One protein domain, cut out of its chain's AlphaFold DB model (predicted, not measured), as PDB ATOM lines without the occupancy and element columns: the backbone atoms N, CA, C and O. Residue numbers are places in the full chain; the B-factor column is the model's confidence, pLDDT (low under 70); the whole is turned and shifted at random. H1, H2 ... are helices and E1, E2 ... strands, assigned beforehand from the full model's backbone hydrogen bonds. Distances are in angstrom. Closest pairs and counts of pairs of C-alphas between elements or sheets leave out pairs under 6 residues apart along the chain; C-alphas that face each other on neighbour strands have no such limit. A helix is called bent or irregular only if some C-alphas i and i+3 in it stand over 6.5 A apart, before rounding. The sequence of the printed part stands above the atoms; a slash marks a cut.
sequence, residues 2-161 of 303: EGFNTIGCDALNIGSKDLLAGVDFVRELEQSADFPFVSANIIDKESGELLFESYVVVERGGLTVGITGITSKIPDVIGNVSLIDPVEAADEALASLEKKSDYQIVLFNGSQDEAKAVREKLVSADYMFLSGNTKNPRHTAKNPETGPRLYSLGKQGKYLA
ATOM      1  N   GLU A   2     117.553  68.903 134.043       88.62
ATOM      2  CA  GLU A   2     117.251  67.767 134.935       88.62
ATOM      3  C   GLU A   2     116.393  68.092 136.180       88.62
ATOM      4  O   GLU A   2     115.443  67.375 136.482       88.62
ATOM      5  N   GLY A   3     116.655  69.208 136.873       90.31
ATOM      6  CA  GLY A   3     115.818  69.633 138.004       90.31
ATOM      7  C   GLY A   3     114.373  69.973 137.608       90.31
ATOM      8  O   GLY A   3     113.443  69.585 138.303       90.31
ATOM      9  N   PHE A   4     114.162  70.646 136.471       92.94
ATOM     10  CA  PHE A   4     112.820  70.911 135.937       92.94
ATOM     11  C   PHE A   4     112.128  69.636 135.443       92.94
ATOM     12  O   PHE A   4     110.925  69.496 135.657       92.94
ATOM     13  N   ASN A   5     112.877  68.703 134.848       93.69
ATOM     14  CA  ASN A   5     112.349  67.397 134.443       93.69
ATOM     15  C   ASN A   5     111.862  66.611 135.671       93.69
ATOM     16  O   ASN A   5     110.740  66.120 135.686       93.69
ATOM     17  N   THR A   6     112.662  66.588 136.742       91.38
ATOM     18  CA  THR A   6     112.315  65.923 138.011       91.38
ATOM     19  C   THR A   6     111.078  66.543 138.667       91.38
ATOM     20  O   THR A   6     110.233  65.830 139.202       91.38
ATOM     21  N   ILE A   7     110.944  67.872 138.604       91.31
ATOM     22  CA  ILE A   7     109.757  68.590 139.096       91.31
ATOM     23  C   ILE A   7     108.505  68.259 138.260       91.31
ATOM     24  O   ILE A   7     107.393  68.378 138.772       91.31
ATOM     25  N   GLY A   8     108.667  67.840 137.000       93.12
ATOM     26  CA  GLY A   8     107.564  67.578 136.074       93.12
ATOM     27  C   GLY A   8     107.003  68.861 135.463       93.12
ATOM     28  O   GLY A   8     105.801  69.105 135.523       93.12
ATOM     29  N   CYS A   9     107.878  69.725 134.938       95.44
ATOM     30  CA  CYS A   9     107.460  70.952 134.262       95.44
ATOM     31  C   CYS A   9     106.672  70.644 132.976       95.44
ATOM     32  O   CYS A   9     107.034  69.739 132.237       95.44
ATOM     33  N   ASP A  10     105.616  71.415 132.708       96.25
ATOM     34  CA  ASP A  10     104.758  71.241 131.526       96.25
ATOM     35  C   ASP A  10     105.179  72.111 130.335       96.25
ATOM     36  O   ASP A  10     104.951  71.753 129.182       96.25
ATOM     37  N   ALA A  11     105.753  73.280 130.614       97.00
ATOM     38  CA  ALA A  11     106.170  74.256 129.616       97.00
ATOM     39  C   ALA A  11     107.100  75.293 130.250       97.00
ATOM     40  O   ALA A  11     106.909  75.688 131.406       97.00
ATOM     41  N   LEU A  12     108.038  75.821 129.466       97.25
ATOM     42  CA  LEU A  12     108.889  76.938 129.875       97.25
ATOM     43  C   LEU A  12     108.878  78.028 128.807       97.25
ATOM     44  O   LEU A  12     109.235  77.779 127.663       97.25
ATOM     45  N   ASN A  13     108.485  79.250 129.182       97.62
ATOM     46  CA  ASN A  13     108.573  80.390 128.269       97.62
ATOM     47  C   ASN A  13     110.007  80.916 128.180       97.62
ATOM     48  O   ASN A  13     110.615  81.206 129.214       97.62
ATOM     49  N   ILE A  14     110.493  81.110 126.956       96.62
ATOM     50  CA  ILE A  14     111.805  81.704 126.694       96.62
ATOM     51  C   ILE A  14     111.747  83.210 126.864       96.62
ATOM     52  O   ILE A  14     111.079  83.924 126.119       96.62
ATOM     53  N   GLY A  15     112.477  83.695 127.863       94.44
ATOM     54  CA  GLY A  15     112.575  85.094 128.219       94.44
ATOM     55  C   GLY A  15     113.820  85.790 127.681       94.44
ATOM     56  O   GLY A  15     114.777  85.193 127.193       94.44
ATOM     57  N   SER A  16     113.844  87.104 127.898       92.94
ATOM     58  CA  SER A  16     114.940  87.996 127.502       92.94
ATOM     59  C   SER A  16     116.325  87.508 127.956       92.94
ATOM     60  O   SER A  16     117.309  87.609 127.229       92.94
ATOM     61  N   LYS A  17     116.419  86.978 129.182       92.31
ATOM     62  CA  LYS A  17     117.698  86.570 129.782       92.31
ATOM     63  C   LYS A  17     118.172  85.197 129.330       92.31
ATOM     64  O   LYS A  17     119.371  84.950 129.403       92.31
ATOM     65  N   ASP A  18     117.264  84.342 128.882       92.94
ATOM     66  CA  ASP A  18     117.593  82.975 128.483       92.94
ATOM     67  C   ASP A  18     118.412  82.989 127.185       92.94
ATOM     68  O   ASP A  18     119.368  82.234 127.038       92.94
ATOM     69  N   LEU A  19     118.143  83.961 126.306       92.12
ATOM     70  CA  LEU A  19     118.856  84.147 125.042       92.12
ATOM     71  C   LEU A  19     120.258  84.773 125.177       92.12
ATOM     72  O   LEU A  19     120.982  84.843 124.187       92.12
ATOM     73  N   LEU A  20     120.677  85.239 126.363       90.69
ATOM     74  CA  LEU A  20     121.985  85.901 126.536       90.69
ATOM     75  C   LEU A  20     123.175  84.989 126.209       90.69
ATOM     76  O   LEU A  20     124.249  85.488 125.878       90.69
ATOM     77  N   ALA A  21     122.987  83.674 126.318       88.19
ATOM     78  CA  ALA A  21     123.983  82.670 125.955       88.19
ATOM     79  C   ALA A  21     123.928  82.262 124.468       88.19
ATOM     80  O   ALA A  21     124.718  81.426 124.041       88.19
ATOM     81  N   GLY A  22     123.035  82.868 123.677       90.50
ATOM     82  CA  GLY A  22     122.808  82.542 122.270       90.50
ATOM     83  C   GLY A  22     121.692  81.516 122.064       90.50
ATOM     84  O   GLY A  22     121.377  80.724 122.951       90.50
ATOM     85  N   VAL A  23     121.085  81.543 120.872       90.44
ATOM     86  CA  VAL A  23     119.973  80.647 120.499       90.44
ATOM     87  C   VAL A  23     120.413  79.185 120.518       90.44
ATOM     88  O   VAL A  23     119.696  78.356 121.069       90.44
ATOM     89  N   ASP A  24     121.605  78.881 120.000       91.38
ATOM     90  CA  ASP A  24     122.130  77.510 119.935       91.38
ATOM     91  C   ASP A  24     122.209  76.868 121.323       91.38
ATOM     92  O   ASP A  24     121.754  75.747 121.522       91.38
ATOM     93  N   PHE A  25     122.682  77.620 122.321       92.75
ATOM     94  CA  PHE A  25     122.734  77.141 123.700       92.75
ATOM     95  C   PHE A  25     121.336  76.863 124.270       92.75
ATOM     96  O   PHE A  25     121.125  75.876 124.971       92.75
ATOM     97  N   VAL A  26     120.354  77.714 123.962       93.62
ATOM     98  CA  VAL A  26     118.966  77.481 124.386       93.62
ATOM     99  C   VAL A  26     118.390  76.230 123.714       93.62
ATOM    100  O   VAL A  26     117.699  75.462 124.378       93.62
ATOM    101  N   ARG A  27     118.722  75.972 122.443       91.25
ATOM    102  CA  ARG A  27     118.326  74.744 121.731       91.25
ATOM    103  C   ARG A  27     118.974  73.489 122.310       91.25
ATOM    104  O   ARG A  27     118.314  72.462 122.421       91.25
ATOM    105  N   GLU A  28     120.237  73.558 122.718       94.12
ATOM    106  CA  GLU A  28     120.892  72.453 123.430       94.12
ATOM    107  C   GLU A  28     120.195  72.155 124.763       94.12
ATOM    108  O   GLU A  28     119.971  70.995 125.112       94.12
ATOM    109  N   LEU A  29     119.797  73.197 125.503       95.00
ATOM    110  CA  LEU A  29     119.018  73.025 126.728       95.00
ATOM    111  C   LEU A  29     117.658  72.380 126.451       95.00
ATOM    112  O   LEU A  29     117.272  71.476 127.193       95.00
ATOM    113  N   GLU A  30     116.967  72.811 125.397       94.44
ATOM    114  CA  GLU A  30     115.679  72.261 124.960       94.44
ATOM    115  C   GLU A  30     115.774  70.755 124.672       94.44
ATOM    116  O   GLU A  30     114.936  69.991 125.135       94.44
ATOM    117  N   GLN A  31     116.850  70.294 124.022       94.25
ATOM    118  CA  GLN A  31     117.083  68.863 123.760       94.25
ATOM    119  C   GLN A  31     117.235  68.015 125.034       94.25
ATOM    120  O   GLN A  31     117.067  66.798 124.989       94.25
ATOM    121  N   SER A  32     117.575  68.640 126.164       94.31
ATOM    122  CA  SER A  32     117.695  67.981 127.473       94.31
ATOM    123  C   SER A  32     116.444  68.121 128.353       94.31
ATOM    124  O   SER A  32     116.450  67.675 129.505       94.31
ATOM    125  N   ALA A  33     115.399  68.784 127.856       96.19
ATOM    126  CA  ALA A  33     114.147  68.995 128.567       96.19
ATOM    127  C   ALA A  33     113.101  67.954 128.149       96.19
ATOM    128  O   ALA A  33     112.913  67.683 126.967       96.19
ATOM    129  N   ASP A  34     112.364  67.425 129.127       96.19
ATOM    130  CA  ASP A  34     111.236  66.511 128.873       96.19
ATOM    131  C   ASP A  34     109.925  67.273 128.585       96.19
ATOM    132  O   ASP A  34     108.834  66.704 128.588       96.19
ATOM    133  N   PHE A  35     110.030  68.586 128.370       95.94
ATOM    134  CA  PHE A  35     108.925  69.517 128.187       95.94
ATOM    135  C   PHE A  35     109.286  70.579 127.143       95.94
ATOM    136  O   PHE A  35     110.460  70.935 127.009       95.94
ATOM    137  N   PRO A  36     108.295  71.119 126.417       96.44
ATOM    138  CA  PRO A  36     108.550  72.088 125.366       96.44
ATOM    139  C   PRO A  36     108.961  73.450 125.924       96.44
ATOM    140  O   PRO A  36     108.428  73.944 126.930       96.44
ATOM    141  N   PHE A  37     109.873  74.098 125.206       97.81
ATOM    142  CA  PHE A  37     110.097  75.527 125.342       97.81
ATOM    143  C   PHE A  37     109.088  76.251 124.450       97.81
ATOM    144  O   PHE A  37     108.886  75.880 123.295       97.81
ATOM    145  N   VAL A  38     108.424  77.268 124.994       98.00
ATOM    146  CA  VAL A  38     107.365  78.000 124.292       98.00
ATOM    147  C   VAL A  38     107.739  79.462 124.102       98.00
ATOM    148  O   VAL A  38     108.291  80.097 125.000       98.00
ATOM    149  N   SER A  39     107.424  80.007 122.933       98.12
ATOM    150  CA  SER A  39     107.404  81.442 122.672       98.12
ATOM    151  C   SER A  39     106.687  81.728 121.357       98.12
ATOM    152  O   SER A  39     107.146  81.328 120.293       98.12
ATOM    153  N   ALA A  40     105.582  82.464 121.415       98.50
ATOM    154  CA  ALA A  40     104.800  82.834 120.242       98.50
ATOM    155  C   ALA A  40     105.414  83.981 119.439       98.50
ATOM    156  O   ALA A  40     104.981  84.224 118.320       98.50
ATOM    157  N   ASN A  41     106.382  84.716 119.997       98.44
ATOM    158  CA  ASN A  41     106.828  85.970 119.399       98.44
ATOM    159  C   ASN A  41     108.334  86.069 119.152       98.44
ATOM    160  O   ASN A  41     108.777  87.114 118.693       98.44
ATOM    161  N   ILE A  42     109.118  85.025 119.437       97.56
ATOM    162  CA  ILE A  42     110.561  85.003 119.174       97.56
ATOM    163  C   ILE A  42     110.814  84.312 117.831       97.56
ATOM    164  O   ILE A  42     110.558  83.117 117.690       97.56
ATOM    165  N   ILE A  43     111.349  85.062 116.868       97.19
ATOM    166  CA  ILE A  43     111.621  84.584 115.508       97.19
ATOM    167  C   ILE A  43     113.099  84.693 115.144       97.19
ATOM    168  O   ILE A  43     113.821  85.570 115.632       97.19
ATOM    169  N   ASP A  44     113.522  83.830 114.231       95.62
ATOM    170  CA  ASP A  44     114.775  83.987 113.512       95.62
ATOM    171  C   ASP A  44     114.650  85.151 112.523       95.62
ATOM    172  O   ASP A  44     113.665  85.284 111.795       95.62
ATOM    173  N   LYS A  45     115.645  86.036 112.517       94.12
ATOM    174  CA  LYS A  45     115.578  87.288 111.757       94.12
ATOM    175  C   LYS A  45     115.731  87.085 110.248       94.12
ATOM    176  O   LYS A  45     115.281  87.936 109.483       94.12
ATOM    177  N   GLU A  46     116.405  86.018 109.819       93.88
ATOM    178  CA  GLU A  46     116.674  85.762 108.402       93.88
ATOM    179  C   GLU A  46     115.498  85.056 107.727       93.88
ATOM    180  O   GLU A  46     115.050  85.479 106.661       93.88
ATOM    181  N   SER A  47     114.988  84.002 108.360       95.94
ATOM    182  CA  SER A  47     113.869  83.201 107.854       95.94
ATOM    183  C   SER A  47     112.500  83.800 108.184       95.94
ATOM    184  O   SER A  47     111.548  83.600 107.432       95.94
ATOM    185  N   GLY A  48     112.389  84.543 109.290       95.81
ATOM    186  CA  GLY A  48     111.110  84.999 109.835       95.81
ATOM    187  C   GLY A  48     110.311  83.901 110.544       95.81
ATOM    188  O   GLY A  48     109.169  84.143 110.930       95.81
ATOM    189  N   GLU A  49     110.882  82.705 110.717       97.00
ATOM    190  CA  GLU A  49     110.218  81.571 111.360       97.00
ATOM    191  C   GLU A  49     110.327  81.636 112.887       97.00
ATOM    192  O   GLU A  49     111.296  82.158 113.446       97.00
ATOM    193  N   LEU A  50     109.329  81.078 113.577       97.12
ATOM    194  CA  LEU A  50     109.351  80.959 115.031       97.12
ATOM    195  C   LEU A  50     110.489  80.053 115.492       97.12
ATOM    196  O   LEU A  50     110.680  78.944 114.996       97.12
ATOM    197  N   LEU A  51     111.215  80.520 116.506       95.88
ATOM    198  CA  LEU A  51     112.280  79.750 117.138       95.88
ATOM    199  C   LEU A  51     111.763  78.799 118.214       95.88
ATOM    200  O   LEU A  51     112.528  77.976 118.682       95.88
ATOM    201  N   PHE A  52     110.513  78.876 118.644       96.69
ATOM    202  CA  PHE A  52     109.971  77.967 119.653       96.69
ATOM    203  C   PHE A  52     108.516  77.663 119.324       96.69
ATOM    204  O   PHE A  52     107.901  78.359 118.514       96.69
ATOM    205  N   GLU A  53     107.957  76.636 119.956       97.50
ATOM    206  CA  GLU A  53     106.531  76.349 119.822       97.50
ATOM    207  C   GLU A  53     105.718  77.559 120.301       97.50
ATOM    208  O   GLU A  53     105.963  78.109 121.381       97.50
ATOM    209  N   SER A  54     104.735  77.999 119.513       98.00
ATOM    210  CA  SER A  54     103.928  79.168 119.883       98.00
ATOM    211  C   SER A  54     103.011  78.886 121.072       98.00
ATOM    212  O   SER A  54     102.673  79.796 121.837       98.00
ATOM    213  N   TYR A  55     102.622  77.626 121.261       98.50
ATOM    214  CA  TYR A  55     101.846  77.159 122.399       98.50
ATOM    215  C   TYR A  55     102.011  75.651 122.619       98.50
ATOM    216  O   TYR A  55     102.441  74.912 121.740       98.50
ATOM    217  N   VAL A  56     101.571  75.185 123.784       98.38
ATOM    218  CA  VAL A  56     101.357  73.769 124.094       98.38
ATOM    219  C   VAL A  56      99.964  73.577 124.686       98.38
ATOM    220  O   VAL A  56      99.379  74.502 125.250       98.38
ATOM    221  N   VAL A  57      99.419  72.371 124.554       98.38
ATOM    222  CA  VAL A  57      98.167  71.960 125.192       98.38
ATOM    223  C   VAL A  57      98.465  70.811 126.146       98.38
ATOM    224  O   VAL A  57      99.067  69.819 125.739       98.38
ATOM    225  N   VAL A  58      98.042  70.934 127.403       97.38
ATOM    226  CA  VAL A  58      98.260  69.917 128.441       97.38
ATOM    227  C   VAL A  58      96.948  69.510 129.097       97.38
ATOM    228  O   VAL A  58      96.080  70.345 129.331       97.38
ATOM    229  N   GLU A  59      96.800  68.228 129.430       96.00
ATOM    230  CA  GLU A  59      95.628  67.715 130.144       96.00
ATOM    231  C   GLU A  59      95.968  67.473 131.620       96.00
ATOM    232  O   GLU A  59      96.903  66.735 131.948       96.00
ATOM    233  N   ARG A  60      95.230  68.102 132.539       90.69
ATOM    234  CA  ARG A  60      95.435  67.984 133.990       90.69
ATOM    235  C   ARG A  60      94.086  67.946 134.698       90.69
ATOM    236  O   ARG A  60      93.278  68.854 134.556       90.69
ATOM    237  N   GLY A  61      93.839  66.894 135.480       85.62
ATOM    238  CA  GLY A  61      92.610  66.779 136.277       85.62
ATOM    239  C   GLY A  61      91.320  66.785 135.447       85.62
ATOM    240  O   GLY A  61      90.307  67.286 135.923       85.62
ATOM    241  N   GLY A  62      91.366  66.269 134.212       89.12
ATOM    242  CA  GLY A  62      90.235  66.274 133.277       89.12
ATOM    243  C   GLY A  62      89.954  67.627 132.615       89.12
ATOM    244  O   GLY A  62      88.923  67.767 131.966       89.12
ATOM    245  N   LEU A  63      90.845  68.609 132.785       92.75
ATOM    246  CA  LEU A  63      90.818  69.893 132.089       92.75
ATOM    247  C   LEU A  63      91.941  69.951 131.061       92.75
ATOM    248  O   LEU A  63      93.062  69.509 131.326       92.75
ATOM    249  N   THR A  64      91.656  70.570 129.926       96.44
ATOM    250  CA  THR A  64      92.634  70.861 128.885       96.44
ATOM    251  C   THR A  64      93.086  72.312 129.004       96.44
ATOM    252  O   THR A  64      92.276  73.234 128.947       96.44
ATOM    253  N   VAL A  65      94.384  72.542 129.167       96.88
ATOM    254  CA  VAL A  65      94.966  73.867 129.391       96.88
ATOM    255  C   VAL A  65      95.893  74.216 128.235       96.88
ATOM    256  O   VAL A  65      96.864  73.511 127.969       96.88
ATOM    257  N   GLY A  66      95.589  75.312 127.548       98.25
ATOM    258  CA  GLY A  66      96.435  75.907 126.525       98.25
ATOM    259  C   GLY A  66      97.430  76.867 127.162       98.25
ATOM    260  O   GLY A  66      97.036  77.747 127.924       98.25
ATOM    261  N   ILE A  67      98.715  76.711 126.864       98.62
ATOM    262  CA  ILE A  67      99.787  77.535 127.425       98.62
ATOM    263  C   ILE A  67     100.569  78.152 126.271       98.62
ATOM    264  O   ILE A  67     101.155  77.435 125.467       98.62
ATOM    265  N   THR A  68     100.616  79.479 126.214       98.69
ATOM    266  CA  THR A  68     101.484  80.234 125.301       98.69
ATOM    267  C   THR A  68     102.481  81.081 126.089       98.69
ATOM    268  O   THR A  68     102.276  81.384 127.270       98.69
ATOM    269  N   GLY A  69     103.586  81.452 125.450       98.38
ATOM    270  CA  GLY A  69     104.632  82.289 126.024       98.38
ATOM    271  C   GLY A  69     104.893  83.512 125.160       98.38
ATOM    272  O   GLY A  69     104.934  83.399 123.942       98.38
ATOM    273  N   ILE A  70     105.097  84.677 125.774       98.44
ATOM    274  CA  ILE A  70     105.533  85.884 125.061       98.44
ATOM    275  C   ILE A  70     106.570  86.663 125.864       98.44
ATOM    276  O   ILE A  70     106.550  86.682 127.100       98.44
ATOM    277  N   THR A  71     107.468  87.332 125.147       97.75
ATOM    278  CA  THR A  71     108.581  88.093 125.718       97.75
ATOM    279  C   THR A  71     108.570  89.524 125.205       97.75
ATOM    280  O   THR A  71     108.526  89.755 124.002       97.75
ATOM    281  N   SER A  72     108.611  90.501 126.116       96.44
ATOM    282  CA  SER A  72     108.461  91.917 125.756       96.44
ATOM    283  C   SER A  72     109.678  92.503 125.052       96.44
ATOM    284  O   SER A  72     109.549  93.451 124.282       96.44
ATOM    285  N   LYS A  73     110.868  91.964 125.330       93.62
ATOM    286  CA  LYS A  73     112.127  92.451 124.764       93.62
ATOM    287  C   LYS A  73     113.212  91.390 124.761       93.62
ATOM    288  O   LYS A  73     113.330  90.600 125.700       93.62
ATOM    289  N   ILE A  74     114.082  91.465 123.768       91.06
ATOM    290  CA  ILE A  74     115.326  90.699 123.700       91.06
ATOM    291  C   ILE A  74     116.529  91.632 123.901       91.06
ATOM    292  O   ILE A  74     116.423  92.826 123.622       91.06
ATOM    293  N   PRO A  75     117.651  91.137 124.442       85.50
ATOM    294  CA  PRO A  75     118.883  91.912 124.540       85.50
ATOM    295  C   PRO A  75     119.415  92.339 123.162       85.50
ATOM    296  O   PRO A  75     119.576  91.495 122.287       85.50
ATOM    297  N   ASP A  76     119.807  93.610 123.015       84.38
ATOM    298  CA  ASP A  76     120.338  94.173 121.752       84.38
ATOM    299  C   ASP A  76     121.602  93.464 121.230       84.38
ATOM    300  O   ASP A  76     121.962  93.582 120.062       84.38
ATOM    301  N   VAL A  77     122.303  92.737 122.106       84.69
ATOM    302  CA  VAL A  77     123.520  91.985 121.767       84.69
ATOM    303  C   VAL A  77     123.246  90.749 120.903       84.69
ATOM    304  O   VAL A  77     124.185  90.199 120.332       84.69
ATOM    305  N   ILE A  78     121.989  90.311 120.790       84.88
ATOM    306  CA  ILE A  78     121.590  89.160 119.973       84.88
ATOM    307  C   ILE A  78     121.108  89.680 118.617       84.88
ATOM    308  O   ILE A  78     120.022  90.241 118.499       84.88
ATOM    309  N   GLY A  79     121.936  89.517 117.584       84.62
ATOM    310  CA  GLY A  79     121.679  90.096 116.261       84.62
ATOM    311  C   GLY A  79     120.787  89.264 115.334       84.62
ATOM    312  O   GLY A  79     120.212  89.826 114.400       84.62
ATOM    313  N   ASN A  80     120.683  87.953 115.574       90.56
ATOM    314  CA  ASN A  80     119.999  86.981 114.710       90.56
ATOM    315  C   ASN A  80     118.544  86.692 115.116       90.56
ATOM    316  O   ASN A  80     117.869  85.915 114.453       90.56
ATOM    317  N   VAL A  81     118.049  87.323 116.180       93.88
ATOM    318  CA  VAL A  81     116.685  87.130 116.684       93.88
ATOM    319  C   VAL A  81     115.914  88.437 116.575       93.88
ATOM    320  O   VAL A  81     116.471  89.520 116.761       93.88
ATOM    321  N   SER A  82     114.619  88.343 116.302       94.62
ATOM    322  CA  SER A  82     113.687  89.466 116.398       94.62
ATOM    323  C   SER A  82     112.408  89.067 117.123       94.62
ATOM    324  O   SER A  82     112.161  87.888 117.373       94.62
ATOM    325  N   LEU A  83     111.614  90.073 117.493       96.94
ATOM    326  CA  LEU A  83     110.311  89.872 118.104       96.94
ATOM    327  C   LEU A  83     109.196  90.282 117.145       96.94
ATOM    328  O   LEU A  83     109.230  91.391 116.610       96.94
ATOM    329  N   ILE A  84     108.198  89.414 116.995       97.81
ATOM    330  CA  ILE A  84     106.857  89.823 116.556       97.81
ATOM    331  C   ILE A  84     106.236  90.660 117.688       97.81
ATOM    332  O   ILE A  84     106.617  90.501 118.859       97.81
ATOM    333  N   ASP A  85     105.302  91.561 117.360       97.44
ATOM    334  CA  ASP A  85     104.544  92.277 118.386       97.44
ATOM    335  C   ASP A  85     103.961  91.267 119.398       97.44
ATOM    336  O   ASP A  85     103.257  90.335 119.003       97.44
ATOM    337  N   PRO A  86     104.270  91.400 120.703       97.12
ATOM    338  CA  PRO A  86     103.866  90.403 121.687       97.12
ATOM    339  C   PRO A  86     102.350  90.211 121.787       97.12
ATOM    340  O   PRO A  86     101.916  89.140 122.198       97.12
ATOM    341  N   VAL A  87     101.549  91.237 121.476       97.25
ATOM    342  CA  VAL A  87     100.088  91.138 121.551       97.25
ATOM    343  C   VAL A  87      99.561  90.406 120.329       97.25
ATOM    344  O   VAL A  87      98.815  89.452 120.499       97.25
ATOM    345  N   GLU A  88     100.005  90.789 119.130       97.88
ATOM    346  CA  GLU A  88      99.634  90.116 117.877       97.88
ATOM    347  C   GLU A  88      99.949  88.615 117.926       97.88
ATOM    348  O   GLU A  88      99.076  87.779 117.699       97.88
ATOM    349  N   ALA A  89     101.176  88.272 118.322       98.12
ATOM    350  CA  ALA A  89     101.622  86.891 118.438       98.12
ATOM    351  C   ALA A  89     100.829  86.086 119.483       98.12
ATOM    352  O   ALA A  89     100.481  84.925 119.256       98.12
ATOM    353  N   ALA A  90     100.544  86.688 120.642       97.88
ATOM    354  CA  ALA A  90      99.737  86.025 121.659       97.88
ATOM    355  C   ALA A  90      98.287  85.846 121.204       97.88
ATOM    356  O   ALA A  90      97.738  84.772 121.417       97.88
ATOM    357  N   ASP A  91      97.675  86.842 120.561       97.31
ATOM    358  CA  ASP A  91      96.305  86.734 120.052       97.31
ATOM    359  C   ASP A  91      96.179  85.611 119.011       97.31
ATOM    360  O   ASP A  91      95.232  84.825 119.073       97.31
ATOM    361  N   GLU A  92      97.153  85.460 118.109       97.94
ATOM    362  CA  GLU A  92      97.178  84.356 117.139       97.94
ATOM    363  C   GLU A  92      97.302  82.979 117.823       97.94
ATOM    364  O   GLU A  92      96.577  82.029 117.489       97.94
ATOM    365  N   ALA A  93      98.178  82.867 118.827       98.12
ATOM    366  CA  ALA A  93      98.330  81.643 119.607       98.12
ATOM    367  C   ALA A  93      97.054  81.311 120.406       98.12
ATOM    368  O   ALA A  93      96.598  80.166 120.402       98.12
ATOM    369  N   LEU A  94      96.432  82.305 121.044       98.00
ATOM    370  CA  LEU A  94      95.194  82.148 121.816       98.00
ATOM    371  C   LEU A  94      94.004  81.785 120.916       98.00
ATOM    372  O   LEU A  94      93.211  80.910 121.270       98.00
ATOM    373  N   ALA A  95      93.912  82.362 119.715       97.69
ATOM    374  CA  ALA A  95      92.914  81.974 118.719       97.69
ATOM    375  C   ALA A  95      93.081  80.504 118.291       97.69
ATOM    376  O   ALA A  95      92.103  79.764 118.161       97.69
ATOM    377  N   SER A  96      94.325  80.037 118.144       97.38
ATOM    378  CA  SER A  96      94.625  78.628 117.845       97.38
ATOM    379  C   SER A  96      94.255  77.670 118.988       97.38
ATOM    380  O   SER A  96      93.975  76.490 118.740       97.38
ATOM    381  N   LEU A  97      94.243  78.170 120.227       97.44
ATOM    382  CA  LEU A  97      93.889  77.435 121.440       97.44
ATOM    383  C   LEU A  97      92.381  77.438 121.741       97.44
ATOM    384  O   LEU A  97      91.921  76.554 122.455       97.44
ATOM    385  N   GLU A  98      91.591  78.368 121.190       94.44
ATOM    386  CA  GLU A  98      90.180  78.605 121.570       94.44
ATOM    387  C   GLU A  98      89.311  77.337 121.526       94.44
ATOM    388  O   GLU A  98      88.460  77.115 122.381       94.44
ATOM    389  N   LYS A  99      89.556  76.458 120.548       93.12
ATOM    390  CA  LYS A  99      88.811  75.195 120.378       93.12
ATOM    391  C   LYS A  99      89.535  73.966 120.927       93.12
ATOM    392  O   LYS A  99      89.050  72.852 120.746       93.12
ATOM    393  N   LYS A 100      90.717  74.152 121.516       96.38
ATOM    394  CA  LYS A 100      91.616  73.078 121.961       96.38
ATOM    395  C   LYS A 100      91.833  73.059 123.468       96.38
ATOM    396  O   LYS A 100      92.433  72.110 123.950       96.38
ATOM    397  N   SER A 101      91.398  74.084 124.193       96.56
ATOM    398  CA  SER A 101      91.617  74.208 125.631       96.56
ATOM    399  C   SER A 101      90.385  74.749 126.335       96.56
ATOM    400  O   SER A 101      89.741  75.659 125.823       96.56
ATOM    401  N   ASP A 102      90.128  74.248 127.538       94.75
ATOM    402  CA  ASP A 102      89.133  74.794 128.461       94.75
ATOM    403  C   ASP A 102      89.612  76.110 129.086       94.75
ATOM    404  O   ASP A 102      88.799  76.983 129.370       94.75
ATOM    405  N   TYR A 103      90.928  76.248 129.294       95.06
ATOM    406  CA  TYR A 103      91.552  77.445 129.860       95.06
ATOM    407  C   TYR A 103      92.822  77.830 129.117       95.06
ATOM    408  O   TYR A 103      93.612  76.965 128.733       95.06
ATOM    409  N   GLN A 104      93.057  79.131 128.993       96.88
ATOM    410  CA  GLN A 104      94.204  79.698 128.297       96.88
ATOM    411  C   GLN A 104      95.112  80.483 129.246       96.88
ATOM    412  O   GLN A 104      94.684  81.389 129.969       96.88
ATOM    413  N   ILE A 105      96.397  80.134 129.233       97.69
ATOM    414  CA  ILE A 105      97.437  80.715 130.078       97.69
ATOM    415  C   ILE A 105      98.484  81.406 129.208       97.69
ATOM    416  O   ILE A 105      99.040  80.808 128.289       97.69
ATOM    417  N   VAL A 106      98.825  82.641 129.574       98.44
ATOM    418  CA  VAL A 106      99.943  83.388 128.993       98.44
ATOM    419  C   VAL A 106     101.094  83.477 129.994       98.44
ATOM    420  O   VAL A 106     100.980  84.075 131.068       98.44
ATOM    421  N   LEU A 107     102.245  82.919 129.636       98.38
ATOM    422  CA  LEU A 107     103.501  83.099 130.354       98.38
ATOM    423  C   LEU A 107     104.203  84.340 129.793       98.38
ATOM    424  O   LEU A 107     104.776  84.302 128.710       98.38
ATOM    425  N   PHE A 108     104.175  85.454 130.519       97.88
ATOM    426  CA  PHE A 108     104.709  86.730 130.037       97.88
ATOM    427  C   PHE A 108     106.069  87.045 130.671       97.88
ATOM    428  O   PHE A 108     106.182  87.132 131.896       97.88
ATOM    429  N   ASN A 109     107.106  87.263 129.858       97.12
ATOM    430  CA  ASN A 109     108.401  87.779 130.305       97.12
ATOM    431  C   ASN A 109     108.499  89.284 130.021       97.12
ATOM    432  O   ASN A 109     108.585  89.697 128.868       97.12
ATOM    433  N   GLY A 110     108.516  90.107 131.069       95.31
ATOM    434  CA  GLY A 110     108.626  91.555 130.922       95.31
ATOM    435  C   GLY A 110     108.507  92.311 132.241       95.31
ATOM    436  O   GLY A 110     108.670  91.763 133.333       95.31
ATOM    437  N   SER A 111     108.250  93.612 132.152       94.31
ATOM    438  CA  SER A 111     107.995  94.445 133.326       94.31
ATOM    439  C   SER A 111     106.533  94.365 133.782       94.31
ATOM    440  O   SER A 111     105.635  93.959 133.047       94.31
ATOM    441  N   GLN A 112     106.271  94.799 135.017       92.31
ATOM    442  CA  GLN A 112     104.911  94.847 135.563       92.31
ATOM    443  C   GLN A 112     103.979  95.774 134.770       92.31
ATOM    444  O   GLN A 112     102.780  95.507 134.715       92.31
ATOM    445  N   ASP A 113     104.498  96.881 134.242       93.00
ATOM    446  CA  ASP A 113     103.673  97.878 133.562       93.00
ATOM    447  C   ASP A 113     103.388  97.456 132.117       93.00
ATOM    448  O   ASP A 113     102.243  97.553 131.684       93.00
ATOM    449  N   GLU A 114     104.366  96.848 131.437       95.38
ATOM    450  CA  GLU A 114     104.143  96.165 130.152       95.38
ATOM    451  C   GLU A 114     103.086  95.062 130.295       95.38
ATOM    452  O   GLU A 114     102.136  95.024 129.523       95.38
ATOM    453  N   ALA A 115     103.180  94.221 131.331       94.69
ATOM    454  CA  ALA A 115     102.216  93.143 131.556       94.69
ATOM    455  C   ALA A 115     100.780  93.653 131.745       94.69
ATOM    456  O   ALA A 115      99.832  93.028 131.277       94.69
ATOM    457  N   LYS A 116     100.598  94.797 132.420       92.75
ATOM    458  CA  LYS A 116      99.271  95.417 132.561       92.75
ATOM    459  C   LYS A 116      98.739  95.910 131.218       92.75
ATOM    460  O   LYS A 116      97.573  95.666 130.937       92.75
ATOM    461  N   ALA A 117      99.584  96.563 130.420       93.69
ATOM    462  CA  ALA A 117      99.203  97.086 129.111       93.69
ATOM    463  C   ALA A 117      98.882  95.965 128.107       93.69
ATOM    464  O   ALA A 117      97.923  96.071 127.352       93.69
ATOM    465  N   VAL A 118      99.657  94.875 128.117       94.44
ATOM    466  CA  VAL A 118      99.417  93.698 127.267       94.44
ATOM    467  C   VAL A 118      98.140  92.974 127.691       94.44
ATOM    468  O   VAL A 118      97.299  92.676 126.848       94.44
ATOM    469  N   ARG A 119      97.936  92.758 128.999       93.75
ATOM    470  CA  ARG A 119      96.725  92.117 129.538       93.75
ATOM    471  C   ARG A 119      95.431  92.777 129.060       93.75
ATOM    472  O   ARG A 119      94.458  92.072 128.837       93.75
ATOM    473  N   GLU A 120      95.397  94.104 128.947       93.31
ATOM    474  CA  GLU A 120      94.193  94.831 128.511       93.31
ATOM    475  C   GLU A 120      93.753  94.470 127.086       93.31
ATOM    476  O   GLU A 120      92.592  94.672 126.743       93.31
ATOM    477  N   LYS A 121      94.665  93.927 126.270       94.81
ATOM    478  CA  LYS A 121      94.403  93.543 124.880       94.81
ATOM    479  C   LYS A 121      94.128  92.045 124.716       94.81
ATOM    480  O   LYS A 121      93.291  91.686 123.901       94.81
ATOM    481  N   LEU A 122      94.750  91.194 125.535       95.19
ATOM    482  CA  LEU A 122      94.623  89.730 125.461       95.19
ATOM    483  C   LEU A 122      93.361  89.206 126.160       95.19
ATOM    484  O   LEU A 122      93.442  88.378 127.063       95.19
ATOM    485  N   VAL A 123      92.185  89.714 125.790       92.56
ATOM    486  CA  VAL A 123      90.926  89.435 126.510       92.56
ATOM    487  C   VAL A 123      90.460  87.978 126.442       92.56
ATOM    488  O   VAL A 123      89.630  87.585 127.259       92.56
ATOM    489  N   SER A 124      90.979  87.196 125.494       91.88
ATOM    490  CA  SER A 124      90.709  85.762 125.331       91.88
ATOM    491  C   SER A 124      91.420  84.887 126.366       91.88
ATOM    492  O   SER A 124      90.946  83.794 126.655       91.88
ATOM    493  N   ALA A 125      92.523  85.357 126.953       96.06
ATOM    494  CA  ALA A 125      93.253  84.602 127.963       96.06
ATOM    495  C   ALA A 125      92.582  84.683 129.344       96.06
ATOM    496  O   ALA A 125      92.163  85.753 129.791       96.06
ATOM    497  N   ASP A 126      92.597  83.572 130.083       94.81
ATOM    498  CA  ASP A 126      92.060  83.502 131.448       94.81
ATOM    499  C   ASP A 126      93.087  83.942 132.497       94.81
ATOM    500  O   ASP A 126      92.773  84.640 133.471       94.81
ATOM    501  N   TYR A 127      94.345  83.538 132.303       95.88
ATOM    502  CA  TYR A 127      95.414  83.735 133.278       95.88
ATOM    503  C   TYR A 127      96.702  84.211 132.614       95.88
ATOM    504  O   TYR A 127      97.078  83.764 131.535       95.88
ATOM    505  N   MET A 128      97.419  85.099 133.298       96.69
ATOM    506  CA  MET A 128      98.730  85.572 132.880       96.69
ATOM    507  C   MET A 128      99.709  85.533 134.052       96.69
ATOM    508  O   MET A 128      99.473  86.124 135.110       96.69
ATOM    509  N   PHE A 129     100.847  84.877 133.849       95.81
ATOM    510  CA  PHE A 129     101.908  84.779 134.846       95.81
ATOM    511  C   PHE A 129     103.118  85.602 134.423       95.81
ATOM    512  O   PHE A 129     103.685  85.409 133.351       95.81
ATOM    513  N   LEU A 130     103.514  86.534 135.288       95.12
ATOM    514  CA  LEU A 130     104.588  87.484 135.034       95.12
ATOM    515  C   LEU A 130     105.937  86.957 135.531       95.12
ATOM    516  O   LEU A 130     106.165  86.826 136.740       95.12
ATOM    517  N   SER A 131     106.857  86.784 134.585       92.50
ATOM    518  CA  SER A 131     108.298  86.642 134.780       92.50
ATOM    519  C   SER A 131     109.020  87.949 134.430       92.50
ATOM    520  O   SER A 131     108.532  88.749 133.640       92.50
ATOM    521  N   GLY A 132     110.185  88.205 135.031       85.94
ATOM    522  CA  GLY A 132     110.937  89.460 134.842       85.94
ATOM    523  C   GLY A 132     110.656  90.546 135.891       85.94
ATOM    524  O   GLY A 132     111.319  91.584 135.910       85.94
ATOM    525  N   ASN A 133     109.755  90.281 136.840       83.94
ATOM    526  CA  ASN A 133     109.493  91.131 138.000       83.94
ATOM    527  C   ASN A 133     110.060  90.507 139.289       83.94
ATOM    528  O   ASN A 133     110.047  89.298 139.464       83.94
ATOM    529  N   THR A 134     110.541  91.331 140.223       84.44
ATOM    530  CA  THR A 134     111.086  90.880 141.518       84.44
ATOM    531  C   THR A 134     110.126  91.053 142.695       84.44
ATOM    532  O   THR A 134     110.475  90.694 143.823       84.44
ATOM    533  N   LYS A 135     108.929  91.610 142.462       85.88
ATOM    534  CA  LYS A 135     107.899  91.777 143.495       85.88
ATOM    535  C   LYS A 135     107.364  90.419 143.941       85.88
ATOM    536  O   LYS A 135     107.023  89.582 143.114       85.88
ATOM    537  N   ASN A 136     107.242  90.241 145.256       87.00
ATOM    538  CA  ASN A 136     106.648  89.038 145.833       87.00
ATOM    539  C   ASN A 136     105.173  88.884 145.406       87.00
ATOM    540  O   ASN A 136     104.485  89.908 145.265       87.00
ATOM    541  N   PRO A 137     104.677  87.640 145.281       86.69
ATOM    542  CA  PRO A 137     103.257  87.358 145.090       86.69
ATOM    543  C   PRO A 137     102.384  87.971 146.199       86.69
ATOM    544  O   PRO A 137     102.839  88.185 147.327       86.69
ATOM    545  N   ARG A 138     101.118  88.280 145.890       85.12
ATOM    546  CA  ARG A 138     100.148  88.844 146.847       85.12
ATOM    547  C   ARG A 138      98.746  88.302 146.582       85.12
ATOM    548  O   ARG A 138      98.302  88.326 145.442       85.12
ATOM    549  N   HIS A 139      98.011  87.947 147.640       81.31
ATOM    550  CA  HIS A 139      96.588  87.568 147.548       81.31
ATOM    551  C   HIS A 139      95.658  88.742 147.199       81.31
ATOM    552  O   HIS A 139      94.509  88.538 146.834       81.31
ATOM    553  N   THR A 140      96.133  89.980 147.347       76.88
ATOM    554  CA  THR A 140      95.333  91.203 147.167       76.88
ATOM    555  C   THR A 140      95.557  91.871 145.812       76.88
ATOM    556  O   THR A 140      95.256  93.057 145.645       76.88
ATOM    557  N   ALA A 141      96.133  91.147 144.849       74.62
ATOM    558  CA  ALA A 141      96.239  91.637 143.483       74.62
ATOM    559  C   ALA A 141      94.828  91.896 142.936       74.62
ATOM    560  O   ALA A 141      93.976  91.013 142.951       74.62
ATOM    561  N   LYS A 142      94.571  93.130 142.492       76.00
ATOM    562  CA  LYS A 142      93.306  93.477 141.845       76.00
ATOM    563  C   LYS A 142      93.388  93.084 140.375       76.00
ATOM    564  O   LYS A 142      94.204  93.643 139.636       76.00
ATOM    565  N   ASN A 143      92.544  92.143 139.980       82.06
ATOM    566  CA  ASN A 143      92.331  91.807 138.582       82.06
ATOM    567  C   ASN A 143      91.148  92.622 138.028       82.06
ATOM    568  O   ASN A 143      90.207  92.883 138.779       82.06
ATOM    569  N   PRO A 144      91.235  93.099 136.775       78.88
ATOM    570  CA  PRO A 144      90.124  93.748 136.086       78.88
ATOM    571  C   PRO A 144      88.982  92.750 135.849       78.88
ATOM    572  O   PRO A 144      89.177  91.542 135.975       78.88
ATOM    573  N   GLU A 145      87.799  93.262 135.505       75.75
ATOM    574  CA  GLU A 145      86.649  92.423 135.132       75.75
ATOM    575  C   GLU A 145      86.870  91.690 133.801       75.75
ATOM    576  O   GLU A 145      86.329  90.607 133.607       75.75
ATOM    577  N   THR A 146      87.677  92.265 132.904       83.06
ATOM    578  CA  THR A 146      87.979  91.724 131.573       83.06
ATOM    579  C   THR A 146      89.475  91.467 131.386       83.06
ATOM    580  O   THR A 146      90.319  92.228 131.867       83.06
ATOM    581  N   GLY A 147      89.798  90.401 130.650       87.00
ATOM    582  CA  GLY A 147      91.164  89.945 130.391       87.00
ATOM    583  C   GLY A 147      91.785  89.118 131.521       87.00
ATOM    584  O   GLY A 147      91.179  88.940 132.584       87.00
ATOM    585  N   PRO A 148      93.007  88.599 131.308       94.56
ATOM    586  CA  PRO A 148      93.546  87.541 132.140       94.56
ATOM    587  C   PRO A 148      93.894  88.034 133.535       94.56
ATOM    588  O   PRO A 148      94.416  89.135 133.739       94.56
ATOM    589  N   ARG A 149      93.713  87.171 134.532       93.50
ATOM    590  CA  ARG A 149      94.194  87.460 135.887       93.50
ATOM    591  C   ARG A 149      95.716  87.457 135.903       93.50
ATOM    592  O   ARG A 149      96.341  86.485 135.494       93.50
ATOM    593  N   LEU A 150      96.313  88.543 136.392       93.56
ATOM    594  CA  LEU A 150      97.757  88.761 136.356       93.56
ATOM    595  C   LEU A 150      98.402  88.420 137.697       93.56
ATOM    596  O   LEU A 150      98.163  89.093 138.705       93.56
ATOM    597  N   TYR A 151      99.311  87.450 137.684       93.12
ATOM    598  CA  TYR A 151     100.020  86.995 138.874       93.12
ATOM    599  C   TYR A 151     101.526  87.234 138.762       93.12
ATOM    600  O   TYR A 151     102.176  86.839 137.799       93.12
ATOM    601  N   SER A 152     102.105  87.884 139.775       90.88
ATOM    602  CA  SER A 152     103.562  88.004 139.922       90.88
ATOM    603  C   SER A 152     104.117  86.810 140.688       90.88
ATOM    604  O   SER A 152     103.597  86.479 141.751       90.88
ATOM    605  N   LEU A 153     105.203  86.223 140.183       89.81
ATOM    606  CA  LEU A 153     105.786  84.991 140.726       89.81
ATOM    607  C   LEU A 153     106.935  85.218 141.728       89.81
ATOM    608  O   LEU A 153     107.399  84.285 142.380       89.81
ATOM    609  N   GLY A 154     107.402  86.456 141.902       88.88
ATOM    610  CA  GLY A 154     108.589  86.738 142.708       88.88
ATOM    611  C   GLY A 154     109.885  86.438 141.957       88.88
ATOM    612  O   GLY A 154     109.970  86.614 140.747       88.88
ATOM    613  N   LYS A 155     110.939  86.048 142.683       89.75
ATOM    614  CA  LYS A 155     112.283  85.862 142.112       89.75
ATOM    615  C   LYS A 155     112.981  84.621 142.648       89.75
ATOM    616  O   LYS A 155     112.778  84.256 143.806       89.75
ATOM    617  N   GLN A 156     113.890  84.073 141.836       88.94
ATOM    618  CA  GLN A 156     114.888  83.069 142.241       88.94
ATOM    619  C   GLN A 156     114.282  81.804 142.874       88.94
ATOM    620  O   GLN A 156     114.867  81.260 143.803       88.94
ATOM    621  N   GLY A 157     113.078  81.400 142.459       88.94
ATOM    622  CA  GLY A 157     112.403  80.232 143.035       88.94
ATOM    623  C   GLY A 157     112.056  80.364 144.523       88.94
ATOM    624  O   GLY A 157     111.804  79.365 145.176       88.94
ATOM    625  N   LYS A 158     112.030  81.577 145.099       91.44
ATOM    626  CA  LYS A 158     111.717  81.771 146.532       91.44
ATOM    627  C   LYS A 158     110.265  81.478 146.897       91.44
ATOM    628  O   LYS A 158     109.942  81.406 148.080       91.44
ATOM    629  N   TYR A 159     109.398  81.372 145.900       91.94
ATOM    630  CA  TYR A 159     107.989  81.082 146.076       91.94
ATOM    631  C   TYR A 159     107.533  80.122 144.986       91.94
ATOM    632  O   TYR A 159     107.917  80.287 143.829       91.94
ATOM    633  N   LEU A 160     106.674  79.179 145.360       92.00
ATOM    634  CA  LEU A 160     105.856  78.410 144.434       92.00
ATOM    635  C   LEU A 160     104.470  79.046 144.413       92.00
ATOM    636  O   LEU A 160     103.783  79.059 145.435       92.00
ATOM    637  N   ALA A 161     104.080  79.610 143.275       92.69
ATOM    638  CA  ALA A 161     102.724  80.100 143.082       92.69
ATOM    639  C   ALA A 161     101.794  78.928 142.755       92.69
ATOM    640  O   ALA A 161     102.155  78.050 141.975       92.69
TER     641      ALA A 161
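This is residues 2 to 161 of the 303 residues of an uncharacterized protein of Candidatus Marinimicrobia bacterium (UniProt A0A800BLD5). A strongly twisted five-stranded sheet has helices H4 and H5 packed over one face, and a smaller part with H2, H3 and the short strand pair E1 and E4 sits past the ends of E3 and E5. H1 lies far out from the middle, and a long loop, residues 132 to 148, links E6 to E7. The printed part has 160 residues with five named helices and eight named strands, in the order H1 H2 H3 E1 E2 E3 E4 H4 E5 H5 E6 E7 E8; the large sheet is mixed, in the order E2, E3, E5, E6, E7. The class is mixed, helices and strands, with 79 of the 160 residues in named elements. The whole is compact, with a radius of gyration of the C-alphas of 15.1 A and spans of 40 by 34 by 34 A.

H1, residues 2 to 7, begins at C-alpha 2 (117.251, 67.767, 134.935). H2 is residues 18 to 21 and only just irregular, with C-alphas 18 and 21 6.9 A apart; H3 is residues 23 to 31, 12.6 A long. E1 is residues 42 to 44, E2 55 to 60, 16.1 A, E3 63 to 71, 26.2 A, and E4 81 to 83. H4, residues 86 to 97, is 16.4 A long and begins at C-alpha 86 (103.866, 90.403, 121.687). E5 is residues 103 to 109, 19.8 A, H5 112 to 119, 10.5 A, E6 127 to 131, 13.3 A, and E7 149 to 152, 10.2 A. E8, residues 159 to 161, ends at C-alpha 161 (102.724, 80.100, 143.082).

E2 and E3 form an antiparallel hairpin, with N 58 and O 65 2.9 A apart. E3 and E5 are parallel, with N 105 and O 66 at 2.8 A; E5 and E6 are parallel, with N 129 and O 106 at 2.9 A; E6 and E7 are parallel, with N 128 and O 149 at 2.8 A. E5, H5 and E6 make a strand-helix-strand unit, two parallel neighbour strands with a helix between, its crossover right-handed. H4 and H5 are on the same face, making two layers, helices on one face of a sheet. H4 is over E3 at a height of 8.9 A over the sheet and runs along the strands, at 18 degrees to E3 on the local plane; the closest C-alphas of the two are Ile 70 and Pro 86, 5.9 A. H5 is over E6 at a height of 9.1 A and only just along it, at 29.6 degrees on the local plane; Ala 115 and Leu 130 have their closest C-alphas, 7.1 A apart. E1 and E4 are antiparallel, with N 43 and O 82 at 3.0 A, and the closest C-alphas of E1 and E3 are Ile 42 and Thr 71, 7.5 A. H2 and H3 are close but not clearly touching, C-alphas 19 and 26 being closest at 6.7 A. H1, H2 and H3 are not on the large sheet. E8 pairs with no named strand. Every O i to N i+4 pair is within hydrogen-bond range in H1, H3, H4 and H5; H2 is too short for such a pair.

The two C-alphas farthest apart, Glu 46 and Thr 140, are 44.6 A apart. The printed part has no cut, and the link from E6 to E7, 17 residues, is long. The mean pLDDT of the printed part is 93.2, and no printed residue is under 70.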